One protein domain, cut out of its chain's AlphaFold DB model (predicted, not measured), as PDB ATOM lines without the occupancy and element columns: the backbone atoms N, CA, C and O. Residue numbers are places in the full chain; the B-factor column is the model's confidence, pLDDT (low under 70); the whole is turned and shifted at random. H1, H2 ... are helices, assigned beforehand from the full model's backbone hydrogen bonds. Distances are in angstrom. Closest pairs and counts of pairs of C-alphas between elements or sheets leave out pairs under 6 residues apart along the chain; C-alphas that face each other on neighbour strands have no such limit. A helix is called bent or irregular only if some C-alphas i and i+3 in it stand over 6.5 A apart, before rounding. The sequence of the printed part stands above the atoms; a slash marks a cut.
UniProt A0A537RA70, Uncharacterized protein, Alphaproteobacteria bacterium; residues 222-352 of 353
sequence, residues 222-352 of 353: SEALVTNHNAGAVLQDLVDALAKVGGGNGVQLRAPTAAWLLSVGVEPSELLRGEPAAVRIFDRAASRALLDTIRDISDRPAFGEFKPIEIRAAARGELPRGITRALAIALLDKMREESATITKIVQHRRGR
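What this domain is: This is residues 222 to 352 of the 353 residues of an uncharacterized protein of Alphaproteobacteria bacterium (UniProt A0A537RA70). H1, H4, H5 and H6 make an elongated up-and-down bundle, in which each helix runs against the one before it in the chain; H1, H4 and H6 pack together, and H5 packs on H4. The short H2 and H3 pack near the end of H1 and the start of H4, while residues 344 to 352 stick out at the other end. The printed part has 131 residues, with six named helices, H1 to H6 in order, and no named strand: all helix. It is compact, with a radius of gyration of the C-alphas of 16.3 A, and spans 57 by 36 by 21 A.

How they stand to each other: H1, residues 222 to 244, touches H2, residues 255 to 263, about perpendicular at 82 degrees; their closest C-alphas are Asp 237 and Thr 257, 4.7 A. H3, residues 268 to 273, touches the hub, H4, residues 276 to 297, at Leu 271 and Ala 278, their closest C-alphas, 5.6 A. H4 and H5, residues 301 to 314, form a helical hairpin at a steep tilt of 43 degrees. H6, residues 321 to 350, touches H1 at a shallow tilt of 31 degrees, opposite ways; the closest C-alphas, Gly 232 and Leu 332, are 5.3 A apart. H1 and H5 are apart. Every O i to N i+4 pair is within hydrogen-bond range in H1, H2, H3, H4 and H6, but 5 of 10 in H5, which is irregular: C-alphas 302 and 305 are 7.9 A apart.

Where its parts are: H1 begins at C-alpha 222 (48.043, -47.281, 30.590) and measures 33.3 A. H4 measures 31.9 A. H6, 43.5 A, ends at C-alpha 350 (58.021, -51.032, 19.648).

The domain as a whole: The C-alphas farthest apart, Pro 276 and Arg 352, are 58.1 A apart. The printed part has no cut, and no link is long. Residues 311 to 317, 345, 348 to 349 and 351 to 352 have pLDDT under 70.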
ATOM      1  N   SER A 222      49.388 -47.485  31.145       85.62
ATOM      2  CA  SER A 222      48.043 -47.281  30.590       85.62
ATOM      3  C   SER A 222      47.124 -46.512  31.551       85.62
ATOM      4  O   SER A 222      46.479 -45.540  31.161       85.62
ATOM      5  N   GLU A 223      47.120 -46.901  32.824       88.94
ATOM      6  CA  GLU A 223      46.355 -46.262  33.900       88.94
ATOM      7  C   GLU A 223      46.836 -44.830  34.178       88.94
ATOM      8  O   GLU A 223      46.020 -43.913  34.298       88.94
ATOM      9  N   ALA A 224      48.153 -44.613  34.213       85.38
ATOM     10  CA  ALA A 224      48.753 -43.293  34.382       85.38
ATOM     11  C   ALA A 224      48.375 -42.343  33.236       85.38
ATOM     12  O   ALA A 224      48.006 -41.200  33.493       85.38
ATOM     13  N   LEU A 225      48.396 -42.812  31.981       86.75
ATOM     14  CA  LEU A 225      47.986 -42.011  30.819       86.75
ATOM     15  C   LEU A 225      46.517 -41.581  30.904       86.75
ATOM     16  O   LEU A 225      46.215 -40.410  30.678       86.75
ATOM     17  N   VAL A 226      45.618 -42.504  31.257       89.88
ATOM     18  CA  VAL A 226      44.186 -42.203  31.428       89.88
ATOM     19  C   VAL A 226      43.970 -41.213  32.569       89.88
ATOM     20  O   VAL A 226      43.280 -40.208  32.394       89.88
ATOM     21  N   THR A 227      44.612 -41.451  33.714       90.56
ATOM     22  CA  THR A 227      44.518 -40.572  34.887       90.56
ATOM     23  C   THR A 227      45.023 -39.168  34.560       90.56
ATOM     24  O   THR A 227      44.321 -38.191  34.811       90.56
ATOM     25  N   ASN A 228      46.194 -39.048  33.925       88.94
ATOM     26  CA  ASN A 228      46.772 -37.765  33.520       88.94
ATOM     27  C   ASN A 228      45.920 -37.029  32.491       88.94
ATOM     28  O   ASN A 228      45.829 -35.806  32.543       88.94
ATOM     29  N   HIS A 229      45.320 -37.740  31.538       89.00
ATOM     30  CA  HIS A 229      44.453 -37.126  30.540       89.00
ATOM     31  C   HIS A 229      43.199 -36.537  31.190       89.00
ATOM     32  O   HIS A 229      42.924 -35.347  31.032       89.00
ATOM     33  N   ASN A 230      42.491 -37.341  31.987       90.00
ATOM     34  CA  ASN A 230      41.261 -36.928  32.659       90.00
ATOM     35  C   ASN A 230      41.519 -35.771  33.631       90.00
ATOM     36  O   ASN A 230      40.882 -34.720  33.543       90.00
ATOM     37  N   ALA A 231      42.505 -35.929  34.518       91.19
ATOM     38  CA  ALA A 231      42.890 -34.897  35.470       91.19
ATOM     39  C   ALA A 231      43.421 -33.644  34.758       91.19
ATOM     40  O   ALA A 231      43.056 -32.519  35.093       91.19
ATOM     41  N   GLY A 232      44.214 -33.825  33.703       89.88
ATOM     42  CA  GLY A 232      44.694 -32.731  32.875       89.88
ATOM     43  C   GLY A 232      43.558 -31.960  32.202       89.88
ATOM     44  O   GLY A 232      43.689 -30.756  31.997       89.88
ATOM     45  N   ALA A 233      42.447 -32.614  31.839       88.06
ATOM     46  CA  ALA A 233      41.317 -31.948  31.189       88.06
ATOM     47  C   ALA A 233      40.619 -31.015  32.181       88.06
ATOM     48  O   ALA A 233      40.439 -29.832  31.880       88.06
ATOM     49  N   VAL A 234      40.379 -31.514  33.398       89.56
ATOM     50  CA  VAL A 234      39.852 -30.731  34.525       89.56
ATOM     51  C   VAL A 234      40.759 -29.544  34.836       89.56
ATOM     52  O   VAL A 234      40.290 -28.410  34.908       89.56
ATOM     53  N   LEU A 235      42.071 -29.766  34.970       91.19
ATOM     54  CA  LEU A 235      43.023 -28.686  35.238       91.19
ATOM     55  C   LEU A 235      43.072 -27.668  34.098       91.19
ATOM     56  O   LEU A 235      43.222 -26.473  34.341       91.19
ATOM     57  N   GLN A 236      42.919 -28.113  32.853       90.12
ATOM     58  CA  GLN A 236      42.892 -27.215  31.710       90.12
ATOM     59  C   GLN A 236      41.640 -26.328  31.705       90.12
ATOM     60  O   GLN A 236      41.758 -25.141  31.389       90.12
ATOM     61  N   ASP A 237      40.475 -26.878  32.058       90.38
ATOM     62  CA  ASP A 237      39.229 -26.119  32.227       90.38
ATOM     63  C   ASP A 237      39.341 -25.130  33.385       90.38
ATOM     64  O   ASP A 237      39.010 -23.952  33.254       90.38
ATOM     65  N   LEU A 238      39.913 -25.585  34.496       92.50
ATOM     66  CA  LEU A 238      40.176 -24.761  35.662       92.50
ATOM     67  C   LEU A 238      41.087 -23.569  35.326       92.50
ATOM     68  O   LEU A 238      40.772 -22.430  35.668       92.50
ATOM     69  N   VAL A 239      42.201 -23.806  34.628       87.75
ATOM     70  CA  VAL A 239      43.128 -22.747  34.195       87.75
ATOM     71  C   VAL A 239      42.458 -21.778  33.219       87.75
ATOM     72  O   VAL A 239      42.702 -20.571  33.313       87.75
ATOM     73  N   ASP A 240      41.613 -22.282  32.312       90.56
ATOM     74  CA  ASP A 240      40.852 -21.461  31.365       90.56
ATOM     75  C   ASP A 240      39.919 -20.486  32.092       90.56
ATOM     76  O   ASP A 240      39.986 -19.277  31.857       90.56
ATOM     77  N   ALA A 241      39.125 -20.997  33.039       92.31
ATOM     78  CA  ALA A 241      38.227 -20.194  33.860       92.31
ATOM     79  C   ALA A 241      38.995 -19.183  34.726       92.31
ATOM     80  O   ALA A 241      38.674 -17.994  34.720       92.31
ATOM     81  N   LEU A 242      40.057 -19.623  35.415       85.62
ATOM     82  CA  LEU A 242      40.875 -18.776  36.295       85.62
ATOM     83  C   LEU A 242      41.516 -17.598  35.553       85.62
ATOM     84  O   LEU A 242      41.710 -16.538  36.143       85.62
ATOM     85  N   ALA A 243      41.858 -17.777  34.275       83.62
ATOM     86  CA  ALA A 243      42.440 -16.729  33.443       83.62
ATOM     87  C   ALA A 243      41.414 -15.697  32.939       83.62
ATOM     88  O   ALA A 243      41.821 -14.622  32.509       83.62
ATOM     89  N   LYS A 244      40.113 -16.019  32.961       88.31
ATOM     90  CA  LYS A 244      39.047 -15.226  32.323       88.31
ATOM     91  C   LYS A 244      38.088 -14.548  33.305       88.31
ATOM     92  O   LYS A 244      37.202 -13.813  32.874       88.31
ATOM     93  N   VAL A 245      38.258 -14.761  34.611       89.38
ATOM     94  CA  VAL A 245      37.452 -14.090  35.643       89.38
ATOM     95  C   VAL A 245      37.536 -12.570  35.486       89.38
ATOM     96  O   VAL A 245      38.631 -12.014  35.519       89.38
ATOM     97  N   GLY A 246      36.388 -11.900  35.350       86.25
ATOM     98  CA  GLY A 246      36.333 -10.445  35.159       86.25
ATOM     99  C   GLY A 246      36.840  -9.955  33.796       86.25
ATOM    100  O   GLY A 246      37.141  -8.774  33.655       86.25
ATOM    101  N   GLY A 247      36.959 -10.838  32.798       82.19
ATOM    102  CA  GLY A 247      37.439 -10.500  31.455       82.19
ATOM    103  C   GLY A 247      36.501  -9.599  30.636       82.19
ATOM    104  O   GLY A 247      36.930  -9.043  29.628       82.19
ATOM    105  N   GLY A 248      35.247  -9.422  31.063       79.06
ATOM    106  CA  GLY A 248      34.280  -8.540  30.409       79.06
ATOM    107  C   GLY A 248      33.673  -9.105  29.118       79.06
ATOM    108  O   GLY A 248      33.767 -10.296  28.813       79.06
ATOM    109  N   ASN A 249      32.994  -8.236  28.368       72.62
ATOM    110  CA  ASN A 249      32.251  -8.622  27.167       72.62
ATOM    111  C   ASN A 249      33.202  -9.029  26.025       72.62
ATOM    112  O   ASN A 249      34.140  -8.304  25.708       72.62
ATOM    113  N   GLY A 250      32.927 -10.169  25.381       73.19
ATOM    114  CA  GLY A 250      33.701 -10.684  24.239       73.19
ATOM    115  C   GLY A 250      34.724 -11.773  24.586       73.19
ATOM    116  O   GLY A 250      35.235 -12.433  23.684       73.19
ATOM    117  N   VAL A 251      34.979 -12.025  25.873       84.38
ATOM    118  CA  VAL A 251      35.792 -13.164  26.323       84.38
ATOM    119  C   VAL A 251      34.943 -14.434  26.301       84.38
ATOM    120  O   VAL A 251      33.894 -14.494  26.937       84.38
ATOM    121  N   GLN A 252      35.392 -15.463  25.581       86.94
ATOM    122  CA  GLN A 252      34.702 -16.755  25.514       86.94
ATOM    123  C   GLN A 252      35.458 -17.828  26.293       86.94
ATOM    124  O   GLN A 252      36.667 -17.984  26.136       86.94
ATOM    125  N   LEU A 253      34.728 -18.576  27.119       87.50
ATOM    126  CA  LEU A 253      35.211 -19.792  27.775       87.50
ATOM    127  C   LEU A 253      35.119 -20.971  26.808       87.50
ATOM    128  O   LEU A 253      34.272 -20.985  25.913       87.50
ATOM    129  N   ARG A 254      35.949 -21.998  27.009       90.62
ATOM    130  CA  ARG A 254      35.766 -23.254  26.266       90.62
ATOM    131  C   ARG A 254      34.438 -23.905  26.662       90.62
ATOM    132  O   ARG A 254      33.998 -23.777  27.803       90.62
ATOM    133  N   ALA A 255      33.829 -24.664  25.752       89.88
ATOM    134  CA  ALA A 255      32.562 -25.343  26.035       89.88
ATOM    135  C   ALA A 255      32.625 -26.284  27.263       89.88
ATOM    136  O   ALA A 255      31.736 -26.182  28.111       89.88
ATOM    137  N   PRO A 256      33.673 -27.119  27.447       87.94
ATOM    138  CA  PRO A 256      33.795 -27.941  28.656       87.94
ATOM    139  C   PRO A 256      33.965 -27.098  29.926       87.94
ATOM    140  O   PRO A 256      33.393 -27.417  30.964       87.94
ATOM    141  N   THR A 257      34.666 -25.965  29.824       91.62
ATOM    142  CA  THR A 257      34.851 -25.027  30.935       91.62
ATOM    143  C   THR A 257      33.522 -24.408  31.364       91.62
ATOM    144  O   THR A 257      33.208 -24.393  32.550       91.62
ATOM    145  N   ALA A 258      32.708 -23.944  30.411       92.19
ATOM    146  CA  ALA A 258      31.380 -23.405  30.697       92.19
ATOM    147  C   ALA A 258      30.450 -24.464  31.317       92.19
ATOM    148  O   ALA A 258      29.747 -24.170  32.281       92.19
ATOM    149  N   ALA A 259      30.489 -25.703  30.816       92.00
ATOM    150  CA  ALA A 259      29.716 -26.812  31.374       92.00
ATOM    151  C   ALA A 259      30.137 -27.153  32.815       92.00
ATOM    152  O   ALA A 259      29.284 -27.381  33.672       92.00
ATOM    153  N   TRP A 260      31.441 -27.148  33.101       93.25
ATOM    154  CA  TRP A 260      31.954 -27.359  34.454       93.25
ATOM    155  C   TRP A 260      31.554 -26.227  35.410       93.25
ATOM    156  O   TRP A 260      31.164 -26.501  36.539       93.25
ATOM    157  N   LEU A 261      31.574 -24.965  34.969       94.62
ATOM    158  CA  LEU A 261      31.109 -23.843  35.795       94.62
ATOM    159  C   LEU A 261      29.643 -24.011  36.210       94.62
ATOM    160  O   LEU A 261      29.318 -23.880  37.390       94.62
ATOM    161  N   LEU A 262      28.779 -24.390  35.265       95.62
ATOM    162  CA  LEU A 262      27.370 -24.663  35.549       95.62
ATOM    163  C   LEU A 262      27.201 -25.813  36.552       95.62
ATOM    164  O   LEU A 262      26.371 -25.717  37.455       95.62
ATOM    165  N   SER A 263      28.011 -26.874  36.455       93.06
ATOM    166  CA  SER A 263      27.920 -28.015  37.379       93.06
ATOM    167  C   SER A 263      28.321 -27.672  38.818       93.06
ATOM    168  O   SER A 263      27.852 -28.323  39.752       93.06
ATOM    169  N   VAL A 264      29.131 -26.626  39.014       92.44
ATOM    170  CA  VAL A 264      29.499 -26.099  40.340       92.44
ATOM    171  C   VAL A 264      28.649 -24.896  40.772       92.44
ATOM    172  O   VAL A 264      28.958 -24.257  41.779       92.44
ATOM    173  N   GLY A 265      27.568 -24.598  40.044       94.25
ATOM    174  CA  GLY A 265      26.622 -23.530  40.377       94.25
ATOM    175  C   GLY A 265      27.137 -22.120  40.079       94.25
ATOM    176  O   GLY A 265      26.750 -21.172  40.758       94.25
ATOM    177  N   VAL A 266      28.033 -21.976  39.101       96.56
ATOM    178  CA  VAL A 266      28.568 -20.688  38.648       96.56
ATOM    179  C   VAL A 266      28.076 -20.415  37.234       96.56
ATOM    180  O   VAL A 266      28.439 -21.119  36.294       96.56
ATOM    181  N   GLU A 267      27.305 -19.345  37.059       96.62
ATOM    182  CA  GLU A 267      26.918 -18.886  35.727       96.62
ATOM    183  C   GLU A 267      28.139 -18.316  34.979       96.62
ATOM    184  O   GLU A 267      28.765 -17.361  35.459       96.62
ATOM    185  N   PRO A 268      28.498 -18.838  33.784       95.25
ATOM    186  CA  PRO A 268      29.678 -18.380  33.047       95.25
ATOM    187  C   PRO A 268      29.676 -16.870  32.782       95.25
ATOM    188  O   PRO A 268      30.705 -16.208  32.907       95.25
ATOM    189  N   SER A 269      28.510 -16.303  32.463       94.19
ATOM    190  CA  SER A 269      28.363 -14.868  32.189       94.19
ATOM    191  C   SER A 269      28.574 -13.990  33.430       94.19
ATOM    192  O   SER A 269      29.051 -12.861  33.315       94.19
ATOM    193  N   GLU A 270      28.250 -14.490  34.622       95.44
ATOM    194  CA  GLU A 270      28.474 -13.791  35.890       95.44
ATOM    195  C   GLU A 270      29.953 -13.827  36.279       95.44
ATOM    196  O   GLU A 270      30.518 -12.809  36.685       95.44
ATOM    197  N   LEU A 271      30.618 -14.969  36.070       94.62
ATOM    198  CA  LEU A 271      32.055 -15.095  36.306       94.62
ATOM    199  C   LEU A 271      32.871 -14.167  35.393       94.62
ATOM    200  O   LEU A 271      33.804 -13.499  35.850       94.62
ATOM    201  N   LEU A 272      32.507 -14.092  34.109       93.44
ATOM    202  CA  LEU A 272      33.163 -13.219  33.130       93.44
ATOM    203  C   LEU A 272      32.959 -11.731  33.441       93.44
ATOM    204  O   LEU A 272      33.870 -10.935  33.222       93.44
ATOM    205  N   ARG A 273      31.803 -11.356  34.003       92.19
ATOM    206  CA  ARG A 273      31.548  -9.996  34.512       92.19
ATOM    207  C   ARG A 273      32.246  -9.700  35.840       92.19
ATOM    208  O   ARG A 273      32.333  -8.543  36.231       92.19
ATOM    209  N   GLY A 274      32.779 -10.722  36.512       90.62
ATOM    210  CA  GLY A 274      33.436 -10.573  37.808       90.62
ATOM    211  C   GLY A 274      32.452 -10.360  38.959       90.62
ATOM    212  O   GLY A 274      32.820  -9.743  39.957       90.62
ATOM    213  N   GLU A 275      31.219 -10.864  38.836       95.75
ATOM    214  CA  GLU A 275      30.190 -10.725  39.869       95.75
ATOM    215  C   GLU A 275      30.687 -11.300  41.211       95.75
ATOM    216  O   GLU A 275      31.057 -12.480  41.274       95.75
ATOM    217  N   PRO A 276      30.695 -10.522  42.314       93.81
ATOM    218  CA  PRO A 276      31.359 -10.933  43.553       93.81
ATOM    219  C   PRO A 276      30.858 -12.256  44.146       93.81
ATOM    220  O   PRO A 276      31.626 -12.969  44.791       93.81
ATOM    221  N   ALA A 277      29.575 -12.584  43.969       94.69
ATOM    222  CA  ALA A 277      29.002 -13.840  44.451       94.69
ATOM    223  C   ALA A 277      29.489 -15.041  43.627       94.69
ATOM    224  O   ALA A 277      30.037 -15.982  44.205       94.69
ATOM    225  N   ALA A 278      29.370 -14.965  42.299       94.56
ATOM    226  CA  ALA A 278      29.851 -15.986  41.370       94.56
ATOM    227  C   ALA A 278      31.355 -16.235  41.540       94.56
ATOM    228  O   ALA A 278      31.798 -17.377  41.632       94.56
ATOM    229  N   VAL A 279      32.132 -15.160  41.691       93.25
ATOM    230  CA  VAL A 279      33.573 -15.204  41.946       93.25
ATOM    231  C   VAL A 279      33.923 -15.993  43.214       93.25
ATOM    232  O   VAL A 279      34.828 -16.823  43.178       93.25
ATOM    233  N   ARG A 280      33.217 -15.769  44.332       92.31
ATOM    234  CA  ARG A 280      33.485 -16.498  45.585       92.31
ATOM    235  C   ARG A 280      33.159 -17.985  45.475       92.31
ATOM    236  O   ARG A 280      33.919 -18.810  45.970       92.31
ATOM    237  N   ILE A 281      32.033 -18.326  44.844       94.44
ATOM    238  CA  ILE A 281      31.634 -19.724  44.624       94.44
ATOM    239  C   ILE A 281      32.668 -20.417  43.733       94.44
ATOM    240  O   ILE A 281      33.139 -21.507  44.059       94.44
ATOM    241  N   PHE A 282      33.078 -19.742  42.657       95.19
ATOM    242  CA  PHE A 282      34.111 -20.221  41.755       95.19
ATOM    243  C   PHE A 282      35.453 -20.430  42.456       95.19
ATOM    244  O   PHE A 282      36.017 -21.506  42.315       95.19
ATOM    245  N   ASP A 283      35.962 -19.467  43.230       90.12
ATOM    246  CA  ASP A 283      37.269 -19.595  43.892       90.12
ATOM    247  C   ASP A 283      37.306 -20.806  44.845       90.12
ATOM    248  O   ASP A 283      38.276 -21.574  44.846       90.12
ATOM    249  N   ARG A 284      36.208 -21.050  45.574       91.19
ATOM    250  CA  ARG A 284      36.028 -22.246  46.408       91.19
ATOM    251  C   ARG A 284      36.024 -23.531  45.583       91.19
ATOM    252  O   ARG A 284      36.740 -24.477  45.915       91.19
ATOM    253  N   ALA A 285      35.218 -23.577  44.522       93.00
ATOM    254  CA  ALA A 285      35.106 -24.743  43.648       93.00
ATOM    255  C   ALA A 285      36.436 -25.053  42.942       93.00
ATOM    256  O   ALA A 285      36.865 -26.203  42.899       93.00
ATOM    257  N   ALA A 286      37.124 -24.016  42.471       91.62
ATOM    258  CA  ALA A 286      38.433 -24.062  41.837       91.62
ATOM    259  C   ALA A 286      39.502 -24.620  42.781       91.62
ATOM    260  O   ALA A 286      40.230 -25.548  42.423       91.62
ATOM    261  N   SER A 287      39.575 -24.089  44.007       90.00
ATOM    262  CA  SER A 287      40.477 -24.609  45.033       90.00
ATOM    263  C   SER A 287      40.193 -26.077  45.325       90.00
ATOM    264  O   SER A 287      41.131 -26.860  45.458       90.00
ATOM    265  N   ARG A 288      38.920 -26.456  45.465       91.06
ATOM    266  CA  ARG A 288      38.538 -27.831  45.780       91.06
ATOM    267  C   ARG A 288      38.902 -28.789  44.650       91.06
ATOM    268  O   ARG A 288      39.564 -29.784  44.915       91.06
ATOM    269  N   ALA A 289      38.555 -28.449  43.409       92.25
ATOM    270  CA  ALA A 289      38.878 -29.254  42.236       92.25
ATOM    271  C   ALA A 289      40.390 -29.497  42.110       92.25
ATOM    272  O   ALA A 289      40.818 -30.624  41.868       92.25
ATOM    273  N   LEU A 290      41.210 -28.467  42.343       91.81
ATOM    274  CA  LEU A 290      42.664 -28.615  42.373       91.81
ATOM    275  C   LEU A 290      43.128 -29.563  43.488       91.81
ATOM    276  O   LEU A 290      43.947 -30.441  43.231       91.81
ATOM    277  N   LEU A 291      42.649 -29.372  44.719       90.06
ATOM    278  CA  LEU A 291      43.074 -30.179  45.867       90.06
ATOM    279  C   LEU A 291      42.661 -31.646  45.727       90.06
ATOM    280  O   LEU A 291      43.467 -32.521  46.030       90.06
ATOM    281  N   ASP A 292      41.452 -31.906  45.229       90.25
ATOM    282  CA  ASP A 292      40.980 -33.259  44.937       90.25
ATOM    283  C   ASP A 292      41.846 -33.894  43.833       90.25
ATOM    284  O   ASP A 292      42.345 -35.001  44.009       90.25
ATOM    285  N   THR A 293      42.184 -33.139  42.778       92.62
ATOM    286  CA  THR A 293      43.112 -33.623  41.738       92.62
ATOM    287  C   THR A 293      44.495 -33.955  42.309       92.62
ATOM    288  O   THR A 293      45.071 -34.980  41.956       92.62
ATOM    289  N   ILE A 294      45.049 -33.111  43.194       90.00
ATOM    290  CA  ILE A 294      46.336 -33.384  43.855       90.00
ATOM    291  C   ILE A 294      46.238 -34.659  44.695       90.00
ATOM    292  O   ILE A 294      47.142 -35.493  44.626       90.00
ATOM    293  N   ARG A 295      45.166 -34.822  45.480       89.00
ATOM    294  CA  ARG A 295      44.961 -36.005  46.323       89.00
ATOM    295  C   ARG A 295      45.015 -37.283  45.493       89.00
ATOM    296  O   ARG A 295      45.748 -38.195  45.860       89.00
ATOM    297  N   ASP A 296      44.330 -37.296  44.354       88.88
ATOM    298  CA  ASP A 296      44.206 -38.479  43.502       88.88
ATOM    299  C   ASP A 296      45.534 -38.919  42.867       88.88
ATOM    300  O   ASP A 296      45.717 -40.097  42.564       88.88
ATOM    301  N   ILE A 297      46.484 -37.999  42.662       87.75
ATOM    302  CA  ILE A 297      47.729 -38.308  41.939       87.75
ATOM    303  C   ILE A 297      48.993 -38.276  42.796       87.75
ATOM    304  O   ILE A 297      50.006 -38.834  42.379       87.75
ATOM    305  N   SER A 298      48.972 -37.598  43.945       85.12
ATOM    306  CA  SER A 298      50.188 -37.266  44.705       85.12
ATOM    307  C   SER A 298      50.851 -38.454  45.405       85.12
ATOM    308  O   SER A 298      51.977 -38.326  45.886       85.12
ATOM    309  N   ASP A 299      50.192 -39.613  45.433       84.69
ATOM    310  CA  ASP A 299      50.796 -40.875  45.869       84.69
ATOM    311  C   ASP A 299      51.782 -41.451  44.847       84.69
ATOM    312  O   ASP A 299      52.673 -42.218  45.221       84.69
ATOM    313  N   ARG A 300      51.676 -41.056  43.572       82.06
ATOM    314  CA  ARG A 300      52.647 -41.441  42.547       82.06
ATOM    315  C   ARG A 300      53.943 -40.646  42.743       82.06
ATOM    316  O   ARG A 300      53.878 -39.421  42.894       82.06
ATOM    317  N   PRO A 301      55.130 -41.280  42.670       73.38
ATOM    318  CA  PRO A 301      56.409 -40.618  42.940       73.38
ATOM    319  C   PRO A 301      56.635 -39.336  42.133       73.38
ATOM    320  O   PRO A 301      57.168 -38.363  42.664       73.38
ATOM    321  N   ALA A 302      56.176 -39.305  40.877       72.25
ATOM    322  CA  ALA A 302      56.287 -38.134  40.018       72.25
ATOM    323  C   ALA A 302      55.629 -36.891  40.638       72.25
ATOM    324  O   ALA A 302      56.171 -35.801  40.507       72.25
ATOM    325  N   PHE A 303      54.522 -37.032  41.371       82.00
ATOM    326  CA  PHE A 303      53.722 -35.919  41.895       82.00
ATOM    327  C   PHE A 303      53.857 -35.726  43.413       82.00
ATOM    328  O   PHE A 303      53.142 -34.908  43.994       82.00
ATOM    329  N   GLY A 304      54.789 -36.433  44.061       75.81
ATOM    330  CA  GLY A 304      54.964 -36.391  45.515       75.81
ATOM    331  C   GLY A 304      55.223 -34.987  46.079       75.81
ATOM    332  O   GLY A 304      54.829 -34.693  47.206       75.81
ATOM    333  N   GLU A 305      55.800 -34.080  45.284       71.25
ATOM    334  CA  GLU A 305      56.032 -32.674  45.658       71.25
ATOM    335  C   GLU A 305      54.739 -31.878  45.921       71.25
ATOM    336  O   GLU A 305      54.757 -30.885  46.649       71.25
ATOM    337  N   PHE A 306      53.597 -32.328  45.386       80.62
ATOM    338  CA  PHE A 306      52.299 -31.691  45.608       80.62
ATOM    339  C   PHE A 306      51.596 -32.193  46.876       80.62
ATOM    340  O   PHE A 306      50.731 -31.500  47.416       80.62
ATOM    341  N   LYS A 307      51.996 -33.353  47.410       79.06
ATOM    342  CA  LYS A 307      51.372 -33.978  48.587       79.06
ATOM    343  C   LYS A 307      51.359 -33.078  49.832       79.06
ATOM    344  O   LYS A 307      50.320 -32.979  50.483       79.06
ATOM    345  N   PRO A 308      52.442 -32.345  50.171       75.12
ATOM    346  CA  PRO A 308      52.410 -31.425  51.305       75.12
ATOM    347  C   PRO A 308      51.395 -30.289  51.138       75.12
ATOM    348  O   PRO A 308      50.924 -29.762  52.144       75.12
ATOM    349  N   ILE A 309      51.073 -29.885  49.903       71.31
ATOM    350  CA  ILE A 309      50.098 -28.820  49.636       71.31
ATOM    351  C   ILE A 309      48.696 -29.302  49.993       71.31
ATOM    352  O   ILE A 309      47.985 -28.582  50.688       71.31
ATOM    353  N   GLU A 310      48.336 -30.522  49.588       71.69
ATOM    354  CA  GLU A 310      47.049 -31.141  49.921       71.69
ATOM    355  C   GLU A 310      46.859 -31.232  51.438       71.69
ATOM    356  O   GLU A 310      45.924 -30.636  51.973       71.69
ATOM    357  N   ILE A 311      47.828 -31.827  52.141       61.53
ATOM    358  CA  ILE A 311      47.774 -32.034  53.597       61.53
ATOM    359  C   ILE A 311      47.637 -30.701  54.351       61.53
ATOM    360  O   ILE A 311      46.950 -30.604  55.370       61.53
ATOM    361  N   ARG A 312      48.308 -29.648  53.873       63.41
ATOM    362  CA  ARG A 312      48.348 -28.341  54.548       63.41
ATOM    363  C   ARG A 312      47.156 -27.452  54.204       63.41
ATOM    364  O   ARG A 312      46.727 -26.690  55.070       63.41
ATOM    365  N   ALA A 313      46.632 -27.538  52.983       61.34
ATOM    366  CA  ALA A 313      45.447 -26.800  52.552       61.34
ATOM    367  C   ALA A 313      44.162 -27.414  53.130       61.34
ATOM    368  O   ALA A 313      43.309 -26.681  53.632       61.34
ATOM    369  N   ALA A 314      44.075 -28.750  53.190       54.84
ATOM    370  CA  ALA A 314      42.959 -29.469  53.809       54.84
ATOM    371  C   ALA A 314      42.741 -29.091  55.288       54.84
ATOM    372  O   ALA A 314      41.619 -29.148  55.784       54.84
ATOM    373  N   ALA A 315      43.792 -28.641  55.984       53.34
ATOM    374  CA  ALA A 315      43.733 -28.228  57.384       53.34
ATOM    375  C   ALA A 315      43.322 -26.756  57.618       53.34
ATOM    376  O   ALA A 315      43.052 -26.393  58.764       53.34
ATOM    377  N   ARG A 316      43.336 -25.879  56.596       52.53
ATOM    378  CA  ARG A 316      43.218 -24.410  56.790       52.53
ATOM    379  C   ARG A 316      42.216 -23.684  55.883       52.53
ATOM    380  O   ARG A 316      41.971 -22.506  56.126       52.53
ATOM    381  N   GLY A 317      41.616 -24.352  54.896       63.53
ATOM    382  CA  GLY A 317      40.579 -23.771  54.032       63.53
ATOM    383  C   GLY A 317      41.019 -23.541  52.581       63.53
ATOM    384  O   GLY A 317      41.975 -24.145  52.104       63.53
ATOM    385  N   GLU A 318      40.267 -22.698  51.869       73.25
ATOM    386  CA  GLU A 318      40.375 -22.471  50.418       73.25
ATOM    387  C   GLU A 318      41.731 -21.874  49.994       73.25
ATOM    388  O   GLU A 318      42.252 -20.944  50.616       73.25
ATOM    389  N   LEU A 319      42.288 -22.380  48.889       77.75
ATOM    390  CA  LEU A 319      43.466 -21.821  48.239       77.75
ATOM    391  C   LEU A 319      43.107 -20.502  47.526       77.75
ATOM    392  O   LEU A 319      42.138 -20.449  46.764       77.75
ATOM    393  N   PRO A 320      43.916 -19.443  47.696       78.56
ATOM    394  CA  PRO A 320      43.738 -18.186  46.974       78.56
ATOM    395  C   PRO A 320      43.810 -18.387  45.460       78.56
ATOM    396  O   PRO A 320      44.699 -19.093  44.983       78.56
ATOM    397  N   ARG A 321      42.976 -17.677  44.686       80.69
ATOM    398  CA  ARG A 321      42.879 -17.814  43.216       80.69
ATOM    399  C   ARG A 321      44.226 -17.862  42.493       80.69
ATOM    400  O   ARG A 321      44.440 -18.723  41.645       80.69
ATOM    401  N   GLY A 322      45.135 -16.939  42.818       71.06
ATOM    402  CA  GLY A 322      46.457 -16.876  42.185       71.06
ATOM    403  C   GLY A 322      47.296 -18.132  42.444       71.06
ATOM    404  O   GLY A 322      47.916 -18.658  41.521       71.06
ATOM    405  N   ILE A 323      47.240 -18.656  43.671       73.06
ATOM    406  CA  ILE A 323      47.914 -19.897  44.064       73.06
ATOM    407  C   ILE A 323      47.245 -21.098  43.394       73.06
ATOM    408  O   ILE A 323      47.941 -21.927  42.814       73.06
ATOM    409  N   THR A 324      45.911 -21.153  43.389       81.12
ATOM    410  CA  THR A 324      45.135 -22.184  42.685       81.12
ATOM    411  C   THR A 324      45.508 -22.239  41.205       81.12
ATOM    412  O   THR A 324      45.805 -23.309  40.680       81.12
ATOM    413  N   ARG A 325      45.590 -21.086  40.529       81.31
ATOM    414  CA  ARG A 325      45.990 -21.008  39.117       81.31
ATOM    415  C   ARG A 325      47.418 -21.485  38.897       81.31
ATOM    416  O   ARG A 325      47.653 -22.280  37.992       81.31
ATOM    417  N   ALA A 326      48.361 -21.014  39.709       71.62
ATOM    418  CA  ALA A 326      49.763 -21.397  39.586       71.62
ATOM    419  C   ALA A 326      49.956 -22.908  39.781       71.62
ATOM    420  O   ALA A 326      50.651 -23.550  38.997       71.62
ATOM    421  N   LEU A 327      49.304 -23.487  40.789       79.81
ATOM    422  CA  LEU A 327      49.359 -24.919  41.066       79.81
ATOM    423  C   LEU A 327      48.672 -25.756  39.987       79.81
ATOM    424  O   LEU A 327      49.225 -26.774  39.590       79.81
ATOM    425  N   ALA A 328      47.519 -25.318  39.475       84.56
ATOM    426  CA  ALA A 328      46.829 -26.017  38.395       84.56
ATOM    427  C   ALA A 328      47.680 -26.079  37.118       84.56
ATOM    428  O   ALA A 328      47.772 -27.135  36.500       84.56
ATOM    429  N   ILE A 329      48.363 -24.981  36.764       77.19
ATOM    430  CA  ILE A 329      49.324 -24.955  35.650       77.19
ATOM    431  C   ILE A 329      50.490 -25.914  35.925       77.19
ATOM    432  O   ILE A 329      50.830 -26.715  35.062       77.19
ATOM    433  N   ALA A 330      51.061 -25.879  37.136       75.31
ATOM    434  CA  ALA A 330      52.196 -26.729  37.518       75.31
ATOM    435  C   ALA A 330      51.872 -28.207  37.330       75.31
ATOM    436  O   ALA A 330      52.639 -28.968  36.742       75.31
ATOM    437  N   LEU A 331      50.717 -28.589  37.865       84.75
ATOM    438  CA  LEU A 331      50.254 -29.955  37.898       84.75
ATOM    439  C   LEU A 331      49.927 -30.447  36.486       84.75
ATOM    440  O   LEU A 331      50.311 -31.553  36.113       84.75
ATOM    441  N   LEU A 332      49.290 -29.593  35.681       85.25
ATOM    442  CA  LEU A 332      48.971 -29.870  34.286       85.25
ATOM    443  C   LEU A 332      50.229 -30.074  33.431       85.25
ATOM    444  O   LEU A 332      50.288 -31.022  32.648       85.25
ATOM    445  N   ASP A 333      51.234 -29.210  33.576       77.00
ATOM    446  CA  ASP A 333      52.498 -29.338  32.845       77.00
ATOM    447  C   ASP A 333      53.218 -30.635  33.227       77.00
ATOM    448  O   ASP A 333      53.634 -31.400  32.359       77.00
ATOM    449  N   LYS A 334      53.252 -30.954  34.522       79.38
ATOM    450  CA  LYS A 334      53.855 -32.187  35.034       79.38
ATOM    451  C   LYS A 334      53.155 -33.451  34.520       79.38
ATOM    452  O   LYS A 334      53.819 -34.411  34.132       79.38
ATOM    453  N   MET A 335      51.822 -33.449  34.448       85.19
ATOM    454  CA  MET A 335      51.053 -34.546  33.841       85.19
ATOM    455  C   MET A 335      51.391 -34.730  32.361       85.19
ATOM    456  O   MET A 335      51.527 -35.857  31.887       85.19
ATOM    457  N   ARG A 336      51.541 -33.630  31.614       83.00
ATOM    458  CA  ARG A 336      51.931 -33.678  30.198       83.00
ATOM    459  C   ARG A 336      53.336 -34.245  30.020       83.00
ATOM    460  O   ARG A 336      53.548 -35.042  29.107       83.00
ATOM    461  N   GLU A 337      54.275 -33.868  30.882       75.50
ATOM    462  CA  GLU A 337      55.646 -34.387  30.876       75.50
ATOM    463  C   GLU A 337      55.696 -35.896  31.153       75.50
ATOM    464  O   GLU A 337      56.362 -36.635  30.419       75.50
ATOM    465  N   GLU A 338      54.965 -36.377  32.163       80.75
ATOM    466  CA  GLU A 338      54.884 -37.810  32.466       80.75
ATOM    467  C   GLU A 338      54.254 -38.587  31.300       80.75
ATOM    468  O   GLU A 338      54.833 -39.570  30.832       80.75
ATOM    469  N   SER A 339      53.133 -38.108  30.747       83.44
ATOM    470  CA  SER A 339      52.484 -38.740  29.590       83.44
ATOM    471  C   SER A 339      53.406 -38.803  28.369       83.44
ATOM    472  O   SER A 339      53.531 -39.855  27.742       83.44
ATOM    473  N   ALA A 340      54.126 -37.719  28.062       76.81
ATOM    474  CA  ALA A 340      55.101 -37.699  26.973       76.81
ATOM    475  C   ALA A 340      56.256 -38.688  27.203       76.81
ATOM    476  O   ALA A 340      56.765 -39.290  26.255       76.81
ATOM    477  N   THR A 341      56.673 -38.866  28.458       72.81
ATOM    478  CA  THR A 341      57.725 -39.815  28.841       72.81
ATOM    479  C   THR A 341      57.259 -41.253  28.635       72.81
ATOM    480  O   THR A 341      57.968 -42.039  28.006       72.81
ATOM    481  N   ILE A 342      56.040 -41.581  29.075       75.19
ATOM    482  CA  ILE A 342      55.427 -42.898  28.862       75.19
ATOM    483  C   ILE A 342      55.343 -43.220  27.365       75.19
ATOM    484  O   ILE A 342      55.804 -44.280  26.940       75.19
ATOM    485  N   THR A 343      54.829 -42.297  26.545       77.81
ATOM    486  CA  THR A 343      54.711 -42.504  25.092       77.81
ATOM    487  C   THR A 343      56.070 -42.762  24.434       77.81
ATOM    488  O   THR A 343      56.188 -43.675  23.616       77.81
ATOM    489  N   LYS A 344      57.121 -42.021  24.815       71.44
ATOM    490  CA  LYS A 344      58.485 -42.246  24.299       71.44
ATOM    491  C   LYS A 344      59.024 -43.630  24.663       71.44
ATOM    492  O   LYS A 344      59.640 -44.280  23.821       71.44
ATOM    493  N   ILE A 345      58.783 -44.096  25.892       68.12
ATOM    494  CA  ILE A 345      59.193 -45.439  26.332       68.12
ATOM    495  C   ILE A 345      58.501 -46.512  25.485       68.12
ATOM    496  O   ILE A 345      59.162 -47.440  25.021       68.12
ATOM    497  N   VAL A 346      57.196 -46.368  25.243       71.94
ATOM    498  CA  VAL A 346      56.418 -47.290  24.401       71.94
ATOM    499  C   VAL A 346      56.955 -47.323  22.972       71.94
ATOM    500  O   VAL A 346      57.231 -48.400  22.449       71.94
ATOM    501  N   GLN A 347      57.174 -46.160  22.352       74.25
ATOM    502  CA  GLN A 347      57.732 -46.069  20.998       74.25
ATOM    503  C   GLN A 347      59.112 -46.732  20.901       74.25
ATOM    504  O   GLN A 347      59.377 -47.478  19.961       74.25
ATOM    505  N   HIS A 348      59.974 -46.520  21.898       68.56
ATOM    506  CA  HIS A 348      61.299 -47.135  21.938       68.56
ATOM    507  C   HIS A 348      61.260 -48.661  22.132       68.56
ATOM    508  O   HIS A 348      62.165 -49.359  21.680       68.56
ATOM    509  N   ARG A 349      60.237 -49.200  22.807       69.12
ATOM    510  CA  ARG A 349      60.028 -50.654  22.911       69.12
ATOM    511  C   ARG A 349      59.563 -51.237  21.581       69.12
ATOM    512  O   ARG A 349      60.187 -52.166  21.095       69.12
ATOM    513  N   ARG A 350      58.565 -50.610  20.950       74.62
ATOM    514  CA  ARG A 350      58.021 -51.032  19.648       74.62
ATOM    515  C   ARG A 350      59.049 -51.013  18.512       74.62
ATOM    516  O   ARG A 350      58.899 -51.768  17.569       74.62
ATOM    517  N   GLY A 351      60.050 -50.132  18.574       64.00
ATOM    518  CA  GLY A 351      61.112 -50.039  17.562       64.00
ATOM    519  C   GLY A 351      62.303 -50.980  17.777       64.00
ATOM    520  O   GLY A 351      63.262 -50.900  17.013       64.00
ATOM    521  N   ARG A 352      62.293 -51.800  18.837       54.03
ATOM    522  CA  ARG A 352      63.319 -52.820  19.116       54.03
ATOM    523  C   ARG A 352      62.858 -54.253  18.813       54.03
ATOM    524  O   ARG A 352      63.695 -55.149  18.908       54.03
TER     525      ARG A 352